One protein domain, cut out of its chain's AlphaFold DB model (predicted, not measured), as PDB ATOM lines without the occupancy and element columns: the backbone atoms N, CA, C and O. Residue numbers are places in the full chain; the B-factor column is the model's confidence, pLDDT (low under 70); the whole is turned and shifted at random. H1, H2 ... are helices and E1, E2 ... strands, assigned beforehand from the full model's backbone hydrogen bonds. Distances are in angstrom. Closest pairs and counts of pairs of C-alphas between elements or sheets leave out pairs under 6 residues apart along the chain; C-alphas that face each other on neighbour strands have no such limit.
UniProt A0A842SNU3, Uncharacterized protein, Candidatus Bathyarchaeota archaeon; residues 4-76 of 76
ATOM      1  N   ILE A   4      40.723  55.050  18.980       73.31
ATOM      2  CA  ILE A   4      41.979  54.722  18.297       73.31
ATOM      3  C   ILE A   4      41.755  53.366  17.629       73.31
ATOM      4  O   ILE A   4      41.395  52.409  18.306       73.31
ATOM      5  N   ASN A   5      41.907  53.281  16.303       73.44
ATOM      6  CA  ASN A   5      41.647  52.057  15.521       73.44
ATOM      7  C   ASN A   5      40.249  51.438  15.750       73.44
ATOM      8  O   ASN A   5      40.081  50.225  15.693       73.44
ATOM      9  N   GLY A   6      39.241  52.268  16.036       80.31
ATOM     10  CA  GLY A   6      37.876  51.812  16.327       80.31
ATOM     11  C   GLY A   6      37.624  51.386  17.781       80.31
ATOM     12  O   GLY A   6      36.461  51.268  18.158       80.31
ATOM     13  N   GLU A   7      38.664  51.252  18.611       80.31
ATOM     14  CA  GLU A   7      38.566  50.942  20.044       80.31
ATOM     15  C   GLU A   7      38.593  52.227  20.888       80.31
ATOM     16  O   GLU A   7      39.265  53.210  20.564       80.31
ATOM     17  N   THR A   8      37.871  52.244  22.003       89.56
ATOM     18  CA  THR A   8      37.993  53.313  23.007       89.56
ATOM     19  C   THR A   8      39.236  53.110  23.882       89.56
ATOM     20  O   THR A   8      39.748  51.998  24.025       89.56
ATOM     21  N   LEU A   9      39.724  54.180  24.522       86.75
ATOM     22  CA  LEU A   9      40.873  54.100  25.442       86.75
ATOM     23  C   LEU A   9      40.660  53.087  26.578       86.75
ATOM     24  O   LEU A   9      41.605  52.421  27.001       86.75
ATOM     25  N   GLU A  10      39.421  52.944  27.051       86.38
ATOM     26  CA  GLU A  10      39.060  51.969  28.081       86.38
ATOM     27  C   GLU A  10      39.253  50.528  27.598       86.38
ATOM     28  O   GLU A  10      39.712  49.675  28.355       86.38
ATOM     29  N   GLU A  11      38.961  50.251  26.329       88.31
ATOM     30  CA  GLU A  11      39.086  48.917  25.739       88.31
ATOM     31  C   GLU A  11      40.542  48.533  25.516       88.31
ATOM     32  O   GLU A  11      40.943  47.414  25.845       88.31
ATOM     33  N   ILE A  12      41.352  49.488  25.056       89.19
ATOM     34  CA  ILE A  12      42.801  49.319  24.929       89.19
ATOM     35  C   ILE A  12      43.412  49.069  26.311       89.19
ATOM     36  O   ILE A  12      44.167  48.115  26.501       89.19
ATOM     37  N   SER A  13      43.048  49.885  27.306       90.19
ATOM     38  CA  SER A  13      43.519  49.726  28.686       90.19
ATOM     39  C   SER A  13      43.116  48.370  29.275       90.19
ATOM     40  O   SER A  13      43.941  47.683  29.888       90.19
ATOM     41  N   PHE A  14      41.877  47.934  29.029       92.38
ATOM     42  CA  PHE A  14      41.383  46.624  29.438       92.38
ATOM     43  C   PHE A  14      42.207  45.496  28.814       92.38
ATOM     44  O   PHE A  14      42.714  44.638  29.540       92.38
ATOM     45  N   ARG A  15      42.390  45.507  27.486       91.62
ATOM     46  CA  ARG A  15      43.155  44.478  26.768       91.62
ATOM     47  C   ARG A  15      44.602  44.425  27.243       91.62
ATOM     48  O   ARG A  15      45.105  43.345  27.540       91.62
ATOM     49  N   ASN A  16      45.241  45.582  27.395       92.69
ATOM     50  CA  ASN A  16      46.611  45.678  27.891       92.69
ATOM     51  C   ASN A  16      46.738  45.121  29.309       92.69
ATOM     52  O   ASN A  16      47.673  44.379  29.593       92.69
ATOM     53  N   THR A  17      45.770  45.408  30.182       93.81
ATOM     54  CA  THR A  17      45.753  44.861  31.543       93.81
ATOM     55  C   THR A  17      45.591  43.339  31.526       93.81
ATOM     56  O   THR A  17      46.307  42.642  32.243       93.81
ATOM     57  N   VAL A  18      44.685  42.807  30.699       94.69
ATOM     58  CA  VAL A  18      44.495  41.354  30.554       94.69
ATOM     59  C   VAL A  18      45.766  40.679  30.034       94.69
ATOM     60  O   VAL A  18      46.154  39.642  30.565       94.69
ATOM     61  N   ASN A  19      46.439  41.279  29.053       93.38
ATOM     62  CA  ASN A  19      47.680  40.747  28.495       93.38
ATOM     63  C   ASN A  19      48.841  40.809  29.491       93.38
ATOM     64  O   ASN A  19      49.610  39.856  29.589       93.38
ATOM     65  N   PHE A  20      48.944  41.891  30.265       94.69
ATOM     66  CA  PHE A  20      49.979  42.039  31.285       94.69
ATOM     67  C   PHE A  20      49.869  40.963  32.377       94.69
ATOM     68  O   PHE A  20      50.872  40.370  32.751       94.69
ATOM     69  N   TYR A  21      48.652  40.670  32.847       94.88
ATOM     70  CA  TYR A  21      48.390  39.658  33.884       94.88
ATOM     71  C   TYR A  21      48.015  38.285  33.313       94.88
ATOM     72  O   TYR A  21      47.332  37.495  33.968       94.88
ATOM     73  N   ARG A  22      48.391  37.996  32.064       94.00
ATOM     74  CA  ARG A  22      47.914  36.808  31.351       94.00
ATOM     75  C   ARG A  22      48.193  35.515  32.115       94.00
ATOM     76  O   ARG A  22      47.298  34.681  32.225       94.00
ATOM     77  N   LYS A  23      49.407  35.363  32.648       94.12
ATOM     78  CA  LYS A  23      49.841  34.150  33.351       94.12
ATOM     79  C   LYS A  23      48.981  33.892  34.590       94.12
ATOM     80  O   LYS A  23      48.412  32.818  34.733       94.12
ATOM     81  N   GLU A  24      48.808  34.910  35.425       94.44
ATOM     82  CA  GLU A  24      48.002  34.841  36.641       94.44
ATOM     83  C   GLU A  24      46.507  34.635  36.352       94.44
ATOM     84  O   GLU A  24      45.794  33.971  37.104       94.44
ATOM     85  N   LEU A  25      46.000  35.207  35.256       94.62
ATOM     86  CA  LEU A  25      44.609  35.019  34.845       94.62
ATOM     87  C   LEU A  25      44.356  33.606  34.298       94.62
ATOM     88  O   LEU A  25      43.266  33.076  34.517       94.62
ATOM     89  N   ILE A  26      45.334  32.996  33.620       94.06
ATOM     90  CA  ILE A  26      45.276  31.588  33.195       94.06
ATOM     91  C   ILE A  26      45.247  30.677  34.421       94.06
ATOM     92  O   ILE A  26      44.328  29.870  34.537       94.06
ATOM     93  N   GLU A  27      46.148  30.886  35.380       94.31
ATOM     94  CA  GLU A  27      46.189  30.120  36.635       94.31
ATOM     95  C   GLU A  27      44.852  30.202  37.398       94.31
ATOM     96  O   GLU A  27      44.304  29.199  37.863       94.31
ATOM     97  N   LEU A  28      44.246  31.394  37.449       93.44
ATOM     98  CA  LEU A  28      42.911  31.571  38.024       93.44
ATOM     99  C   LEU A  28      41.827  30.803  37.244       93.44
ATOM    100  O   LEU A  28      40.855  30.325  37.832       93.44
ATOM    101  N   ASN A  29      41.946  30.712  35.918       91.88
ATOM    102  CA  ASN A  29      40.990  29.989  35.078       91.88
ATOM    103  C   ASN A  29      41.118  28.466  35.210       91.88
ATOM    104  O   ASN A  29      40.111  27.774  35.070       91.88
ATOM    105  N   GLU A  30      42.317  27.966  35.501       91.88
ATOM    106  CA  GLU A  30      42.619  26.545  35.725       91.88
ATOM    107  C   GLU A  30      42.173  26.040  37.105       91.88
ATOM    108  O   GLU A  30      42.188  24.841  37.366       91.88
ATOM    109  N   GLY A  31      41.694  26.935  37.975       88.81
ATOM    110  CA  GLY A  31      41.138  26.586  39.285       88.81
ATOM    111  C   GLY A  31      41.910  27.161  40.469       88.81
ATOM    112  O   GLY A  31      41.507  26.926  41.611       88.81
ATOM    113  N   GLY A  32      42.964  27.945  40.224       90.50
ATOM    114  CA  GLY A  32      43.672  28.676  41.268       90.50
ATOM    115  C   GLY A  32      42.757  29.643  42.026       90.50
ATOM    116  O   GLY A  32      41.714  30.083  41.532       90.50
ATOM    117  N   LYS A  33      43.119  30.001  43.264       89.44
ATOM    118  CA  LYS A  33      42.323  30.948  44.055       89.44
ATOM    119  C   LYS A  33      42.788  32.373  43.802       89.44
ATOM    120  O   LYS A  33      43.936  32.723  44.058       89.44
ATOM    121  N   ALA A  34      41.855  33.258  43.450       90.75
ATOM    122  CA  ALA A  34      42.158  34.681  43.271       90.75
ATOM    123  C   ALA A  34      42.821  35.318  44.505       90.75
ATOM    124  O   ALA A  34      43.544  36.302  44.369       90.75
ATOM    125  N   THR A  35      42.553  34.786  45.703       90.75
ATOM    126  CA  THR A  35      43.133  35.272  46.955       90.75
ATOM    127  C   THR A  35      44.619  34.983  47.113       90.75
ATOM    128  O   THR A  35      45.295  35.767  47.773       90.75
ATOM    129  N   GLU A  36      45.092  33.892  46.516       92.31
ATOM    130  CA  GLU A  36      46.488  33.446  46.540       92.31
ATOM    131  C   GLU A  36      47.275  34.121  45.407       92.31
ATOM    132  O   GLU A  36      48.377  34.616  45.620       92.31
ATOM    133  N   ILE A  37      46.650  34.260  44.235       93.25
ATOM    134  CA  ILE A  37      47.269  34.835  43.034       93.25
ATOM    135  C   ILE A  37      47.397  36.369  43.127       93.25
ATOM    136  O   ILE A  37      48.400  36.964  42.729       93.25
ATOM    137  N   PHE A  38      46.374  37.054  43.657       93.25
ATOM    138  CA  PHE A  38      46.306  38.518  43.647       93.25
ATOM    139  C   PHE A  38      46.138  39.121  45.042       93.25
ATOM    140  O   PHE A  38      45.290  38.706  45.833       93.25
ATOM    141  N   LYS A  39      46.850  40.230  45.294       93.62
ATOM    142  CA  LYS A  39      46.640  41.086  46.478       93.62
ATOM    143  C   LYS A  39      45.232  41.703  46.482       93.62
ATOM    144  O   LYS A  39      44.675  42.002  45.425       93.62
ATOM    145  N   ASP A  40      44.689  41.993  47.667       92.06
ATOM    146  CA  ASP A  40      43.302  42.466  47.838       92.06
ATOM    147  C   ASP A  40      42.950  43.710  47.004       92.06
ATOM    148  O   ASP A  40      41.954  43.718  46.275       92.06
ATOM    149  N   ARG A  41      43.824  44.727  47.018       93.69
ATOM    150  CA  ARG A  41      43.655  45.949  46.214       93.69
ATOM    151  C   ARG A  41      43.527  45.644  44.716       93.69
ATOM    152  O   ARG A  41      42.694  46.243  44.040       93.69
ATOM    153  N   ARG A  42      44.318  44.693  44.203       93.06
ATOM    154  CA  ARG A  42      44.275  44.278  42.792       93.06
ATOM    155  C   ARG A  42      42.991  43.525  42.468       93.06
ATOM    156  O   ARG A  42      42.351  43.859  41.479       93.06
ATOM    157  N   ARG A  43      42.548  42.605  43.333       93.62
ATOM    158  CA  ARG A  43      41.261  41.904  43.157       93.62
ATOM    159  C   ARG A  43      40.099  42.884  43.028       93.62
ATOM    160  O   ARG A  43      39.300  42.769  42.105       93.62
ATOM    161  N   LYS A  44      40.029  43.878  43.921       93.81
ATOM    162  CA  LYS A  44      39.009  44.938  43.867       93.81
ATOM    163  C   LYS A  44      39.094  45.742  42.568       93.81
ATOM    164  O   LYS A  44      38.064  45.970  41.939       93.81
ATOM    165  N   SER A  45      40.307  46.104  42.144       94.44
ATOM    166  CA  SER A  45      40.535  46.802  40.873       94.44
ATOM    167  C   SER A  45      40.049  45.989  39.671       94.44
ATOM    168  O   SER A  45      39.304  46.501  38.845       94.44
ATOM    169  N   PHE A  46      40.373  44.695  39.602       94.81
ATOM    170  CA  PHE A  46      39.950  43.833  38.497       94.81
ATOM    171  C   PHE A  46      38.450  43.570  38.464       94.81
ATOM    172  O   PHE A  46      37.888  43.430  37.380       94.81
ATOM    173  N   VAL A  47      37.792  43.525  39.625       94.56
ATOM    174  CA  VAL A  47      36.327  43.484  39.680       94.56
ATOM    175  C   VAL A  47      35.737  44.782  39.135       94.56
ATOM    176  O   VAL A  47      34.845  44.731  38.295       94.56
ATOM    177  N   LYS A  48      36.270  45.943  39.542       93.94
ATOM    178  CA  LYS A  48      35.824  47.252  39.037       93.94
ATOM    179  C   LYS A  48      36.058  47.402  37.529       93.94
ATOM    180  O   LYS A  48      35.209  47.944  36.838       93.94
ATOM    181  N   ALA A  49      37.179  46.889  37.029       92.06
ATOM    182  CA  ALA A  49      37.528  46.904  35.611       92.06
ATOM    183  C   ALA A  49      36.759  45.864  34.771       92.06
ATOM    184  O   ALA A  49      36.943  45.808  33.561       92.06
ATOM    185  N   GLY A  50      35.939  44.999  35.382       94.12
ATOM    186  CA  GLY A  50      35.205  43.947  34.669       94.12
ATOM    187  C   GLY A  50      36.077  42.785  34.175       94.12
ATOM    188  O   GLY A  50      35.629  41.981  33.356       94.12
ATOM    189  N   ILE A  51      37.316  42.672  34.660       95.31
ATOM    190  CA  ILE A  51      38.219  41.550  34.362       95.31
ATOM    191  C   ILE A  51      37.793  40.319  35.166       95.31
ATOM    192  O   ILE A  51      37.678  39.208  34.641       95.31
ATOM    193  N   LEU A  52      37.504  40.529  36.452       95.31
ATOM    194  CA  LEU A  52      36.970  39.511  37.347       95.31
ATOM    195  C   LEU A  52      35.498  39.781  37.638       95.31
ATOM    196  O   LEU A  52      35.069  40.922  37.773       95.31
ATOM    197  N   LYS A  53      34.730  38.711  37.803       94.75
ATOM    198  CA  LYS A  53      33.354  38.749  38.291       94.75
ATOM    199  C   LYS A  53      33.251  38.003  39.612       94.75
ATOM    200  O   LYS A  53      33.942  37.006  39.830       94.75
ATOM    201  N   ARG A  54      32.366  38.486  40.478       92.56
ATOM    202  CA  ARG A  54      31.956  37.771  41.687       92.56
ATOM    203  C   ARG A  54      30.879  36.763  41.314       92.56
ATOM    204  O   ARG A  54      29.921  37.108  40.631       92.56
ATOM    205  N   GLU A  55      31.060  35.528  41.743       89.62
ATOM    206  CA  GLU A  55      30.088  34.454  41.603       89.62
ATOM    207  C   GLU A  55      29.741  33.972  43.010       89.62
ATOM    208  O   GLU A  55      30.606  33.483  43.740       89.62
ATOM    209  N   TYR A  56      28.490  34.197  43.405       87.06
ATOM    210  CA  TYR A  56      27.965  33.813  44.708       87.06
ATOM    211  C   TYR A  56      27.323  32.432  44.586       87.06
ATOM    212  O   TYR A  56      26.534  32.195  43.674       87.06
ATOM    213  N   GLY A  57      27.676  31.521  45.485       83.50
ATOM    214  CA  GLY A  57      27.063  30.198  45.584       83.50
ATOM    215  C   GLY A  57      26.875  29.783  47.040       83.50
ATOM    216  O   GLY A  57      27.205  30.540  47.952       83.50
ATOM    217  N   HIS A  58      26.408  28.551  47.262       74.50
ATOM    218  CA  HIS A  58      26.108  28.005  48.598       74.50
ATOM    219  C   HIS A  58      27.296  27.973  49.588       74.50
ATOM    220  O   HIS A  58      27.087  27.739  50.769       74.50
ATOM    221  N   GLY A  59      28.529  28.244  49.138       76.12
ATOM    222  CA  GLY A  59      29.740  28.324  49.970       76.12
ATOM    223  C   GLY A  59      30.427  29.697  49.971       76.12
ATOM    224  O   GLY A  59      31.626  29.772  50.226       76.12
ATOM    225  N   GLY A  60      29.713  30.771  49.613       83.25
ATOM    226  CA  GLY A  60      30.224  32.146  49.633       83.25
ATOM    227  C   GLY A  60      30.550  32.731  48.254       83.25
ATOM    228  O   GLY A  60      30.013  32.315  47.226       83.25
ATOM    229  N   CYS A  61      31.413  33.751  48.235       87.31
ATOM    230  CA  CYS A  61      31.778  34.508  47.034       87.31
ATOM    231  C   CYS A  61      33.102  34.012  46.444       87.31
ATOM    232  O   CYS A  61      34.142  34.077  47.098       87.31
ATOM    233  N   ARG A  62      33.094  33.604  45.171       88.69
ATOM    234  CA  ARG A  62      34.306  33.280  44.403       88.69
ATOM    235  C   ARG A  62      34.541  34.315  43.312       88.69
ATOM    236  O   ARG A  62      33.599  34.873  42.757       88.69
ATOM    237  N   LEU A  63      35.805  34.576  42.995       92.50
ATOM    238  CA  LEU A  63      36.177  35.415  41.858       92.50
ATOM    239  C   LEU A  63      36.511  34.526  40.666       92.50
ATOM    240  O   LEU A  63      37.321  33.615  40.789       92.50
ATOM    241  N   LYS A  64      35.894  34.807  39.519       93.00
ATOM    242  CA  LYS A  64      36.172  34.129  38.248       93.00
ATOM    243  C   LYS A  64      36.448  35.150  37.155       93.00
ATOM    244  O   LYS A  64      36.012  36.295  37.255       93.00
ATOM    245  N   LEU A  65      37.109  34.725  36.082       94.81
ATOM    246  CA  LEU A  65      37.255  35.554  34.888       94.81
ATOM    247  C   LEU A  65      35.888  35.921  34.294       94.81
ATOM    248  O   LEU A  65      34.980  35.081  34.211       94.81
ATOM    249  N   SER A  66      35.754  37.166  33.843       95.50
ATOM    250  CA  SER A  66      34.598  37.599  33.063       95.50
ATOM    251  C   SER A  66      34.586  36.934  31.681       95.50
ATOM    252  O   SER A  66      35.612  36.460  31.185       95.50
ATOM    253  N   LYS A  67      33.414  36.892  31.030       93.81
ATOM    254  CA  LYS A  67      33.292  36.343  29.666       93.81
ATOM    255  C   LYS A  67      34.227  37.072  28.690       93.81
ATOM    256  O   LYS A  67      34.899  36.415  27.901       93.81
ATOM    257  N   ARG A  68      34.319  38.402  28.811       93.38
ATOM    258  CA  ARG A  68      35.185  39.259  27.991       93.38
ATOM    259  C   ARG A  68      36.661  38.903  28.166       93.38
ATOM    260  O   ARG A  68      37.359  38.700  27.183       93.38
ATOM    261  N   THR A  69      37.127  38.749  29.404       94.19
ATOM    262  CA  THR A  69      38.517  38.351  29.671       94.19
ATOM    263  C   THR A  69      38.831  36.971  29.103       94.19
ATOM    264  O   THR A  69      39.870  36.795  28.476       94.19
ATOM    265  N   LYS A  70      37.915  36.002  29.242       93.25
ATOM    266  CA  LYS A  70      38.094  34.664  28.656       93.25
ATOM    267  C   LYS A  70      38.220  34.694  27.132       93.25
ATOM    268  O   LYS A  70      38.989  33.914  26.589       93.25
ATOM    269  N   GLN A  71      37.473  35.563  26.450       92.06
ATOM    270  CA  GLN A  71      37.574  35.714  24.995       92.06
ATOM    271  C   GLN A  71      38.946  36.250  24.578       92.06
ATOM    272  O   GLN A  71      39.559  35.692  23.675       92.06
ATOM    273  N   ILE A  72      39.462  37.265  25.276       90.06
ATOM    274  CA  ILE A  72      40.793  37.817  24.990       90.06
ATOM    275  C   ILE A  72      41.875  36.754  25.194       90.06
ATOM    276  O   ILE A  72      42.710  36.568  24.316       90.06
ATOM    277  N   LEU A  73      41.825  36.006  26.302       90.00
ATOM    278  CA  LEU A  73      42.813  34.963  26.602       90.00
ATOM    279  C   LEU A  73      42.821  33.804  25.596       90.00
ATOM    280  O   LEU A  73      43.860  33.176  25.428       90.00
ATOM    281  N   LYS A  74      41.680  33.510  24.955       85.81
ATOM    282  CA  LYS A  74      41.568  32.478  23.912       85.81
ATOM    283  C   LYS A  74      42.076  32.940  22.545       85.81
ATOM    284  O   LYS A  74      42.515  32.104  21.769       85.81
ATOM    285  N   ASN A  75      41.978  34.238  22.258       72.50
ATOM    286  CA  ASN A  75      42.293  34.825  20.952       72.50
ATOM    287  C   ASN A  75      43.676  35.499  20.896       72.50
ATOM    288  O   ASN A  75      43.991  36.134  19.893       72.50
ATOM    289  N   SER A  76      44.454  35.437  21.979       55.84
ATOM    290  CA  SER A  76      45.780  36.066  22.086       55.84
ATOM    291  C   SER A  76      46.900  35.044  22.074       55.84
ATOM    292  O   SER A  76      46.618  33.862  22.366       55.84
TER     293      SER A  76
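What this domain is: This is residues 4 to 76 of the 76 residues of an uncharacterized protein of Candidatus Bathyarchaeota archaeon (UniProt A0A842SNU3). The domain is a short rod with a two-stranded hairpin, E1 and E2, reaching to one end and H1, with residues 4 to 8 before it, making the other. H2, H3 and H4 gather about the inner part of the hairpin, while H5 leads on from its base and packs on residues 15 to 19 of H1. The printed part has 73 residues with five named helices and two named strands in the order H1, H2, H3, H4, E1, E2, H5; the sheet, E1 - E2, is antiparallel and the class is mixed, helices and strands. The whole is compact, with a radius of gyration of the C-alphas of 12.5 A, and spans 43 by 21 by 21 A.

Where its parts are: H1, residues 9 to 20, begins at C-alpha 9, (40.873, 54.100, 25.442), and is 16.2 A long. H2, residues 22 to 29, is 10.4 A long, and H3, residues 34 to 37, is 5.1 A long. H4, residues 40 to 48, measures 12.5 A. E1, residues 52 to 57, begins at (36.970, 39.511, 37.347) and measures 15.9 A; E2, residues 60 to 65, measures 16.7 A. H5, residues 67 to 75, is 12.6 A long and ends at C-alpha 75, (42.293, 34.825, 20.952).

How they stand to each other: H1 touches H5 with residues 15 to 19 alone, at a steep tilt of 62 degrees, the same way; their closest C-alphas, of Val 18 and Thr 69, are 6.7 A apart. H1 and H2 are close but not clearly touching, with the C-alphas of Val 18 and Leu 25 closest at 7.7 A. H2 and H3 only just touch, with 3 pairs of C-alphas within 8 A, the closest those of Leu 28 and Ala 34 at 6.1 A. The closest C-alphas of H2 and E2, of Asn 29 and Leu 65, are 6.7 A apart. Those of H4 and E1, of Phe 46 and Leu 52, are 5.4 A apart. H4 and E2 are near each other, with 6 pairs of C-alphas within 10 A. E1 and E2 form a hairpin, antiparallel at 147 degrees between directions, with N 53 and O 64 at 2.8 A and N 57 and O 60 at 3.0 A, within hydrogen-bond range. H2 and H4 are apart, and so are H4 and H5. In H1, H2, H4 and H5 every O i to N i+4 pair is within hydrogen-bond range; H3 is too short for such a pair.

The domain as a whole: The two C-alphas farthest apart, of Asn 5 and His 58, are 43.7 A apart. The printed part has no cut, and each link between successive elements is tight. The mean pLDDT of the printed part is 89.9, and one residue, Ser 76, the chain's last, is under 70.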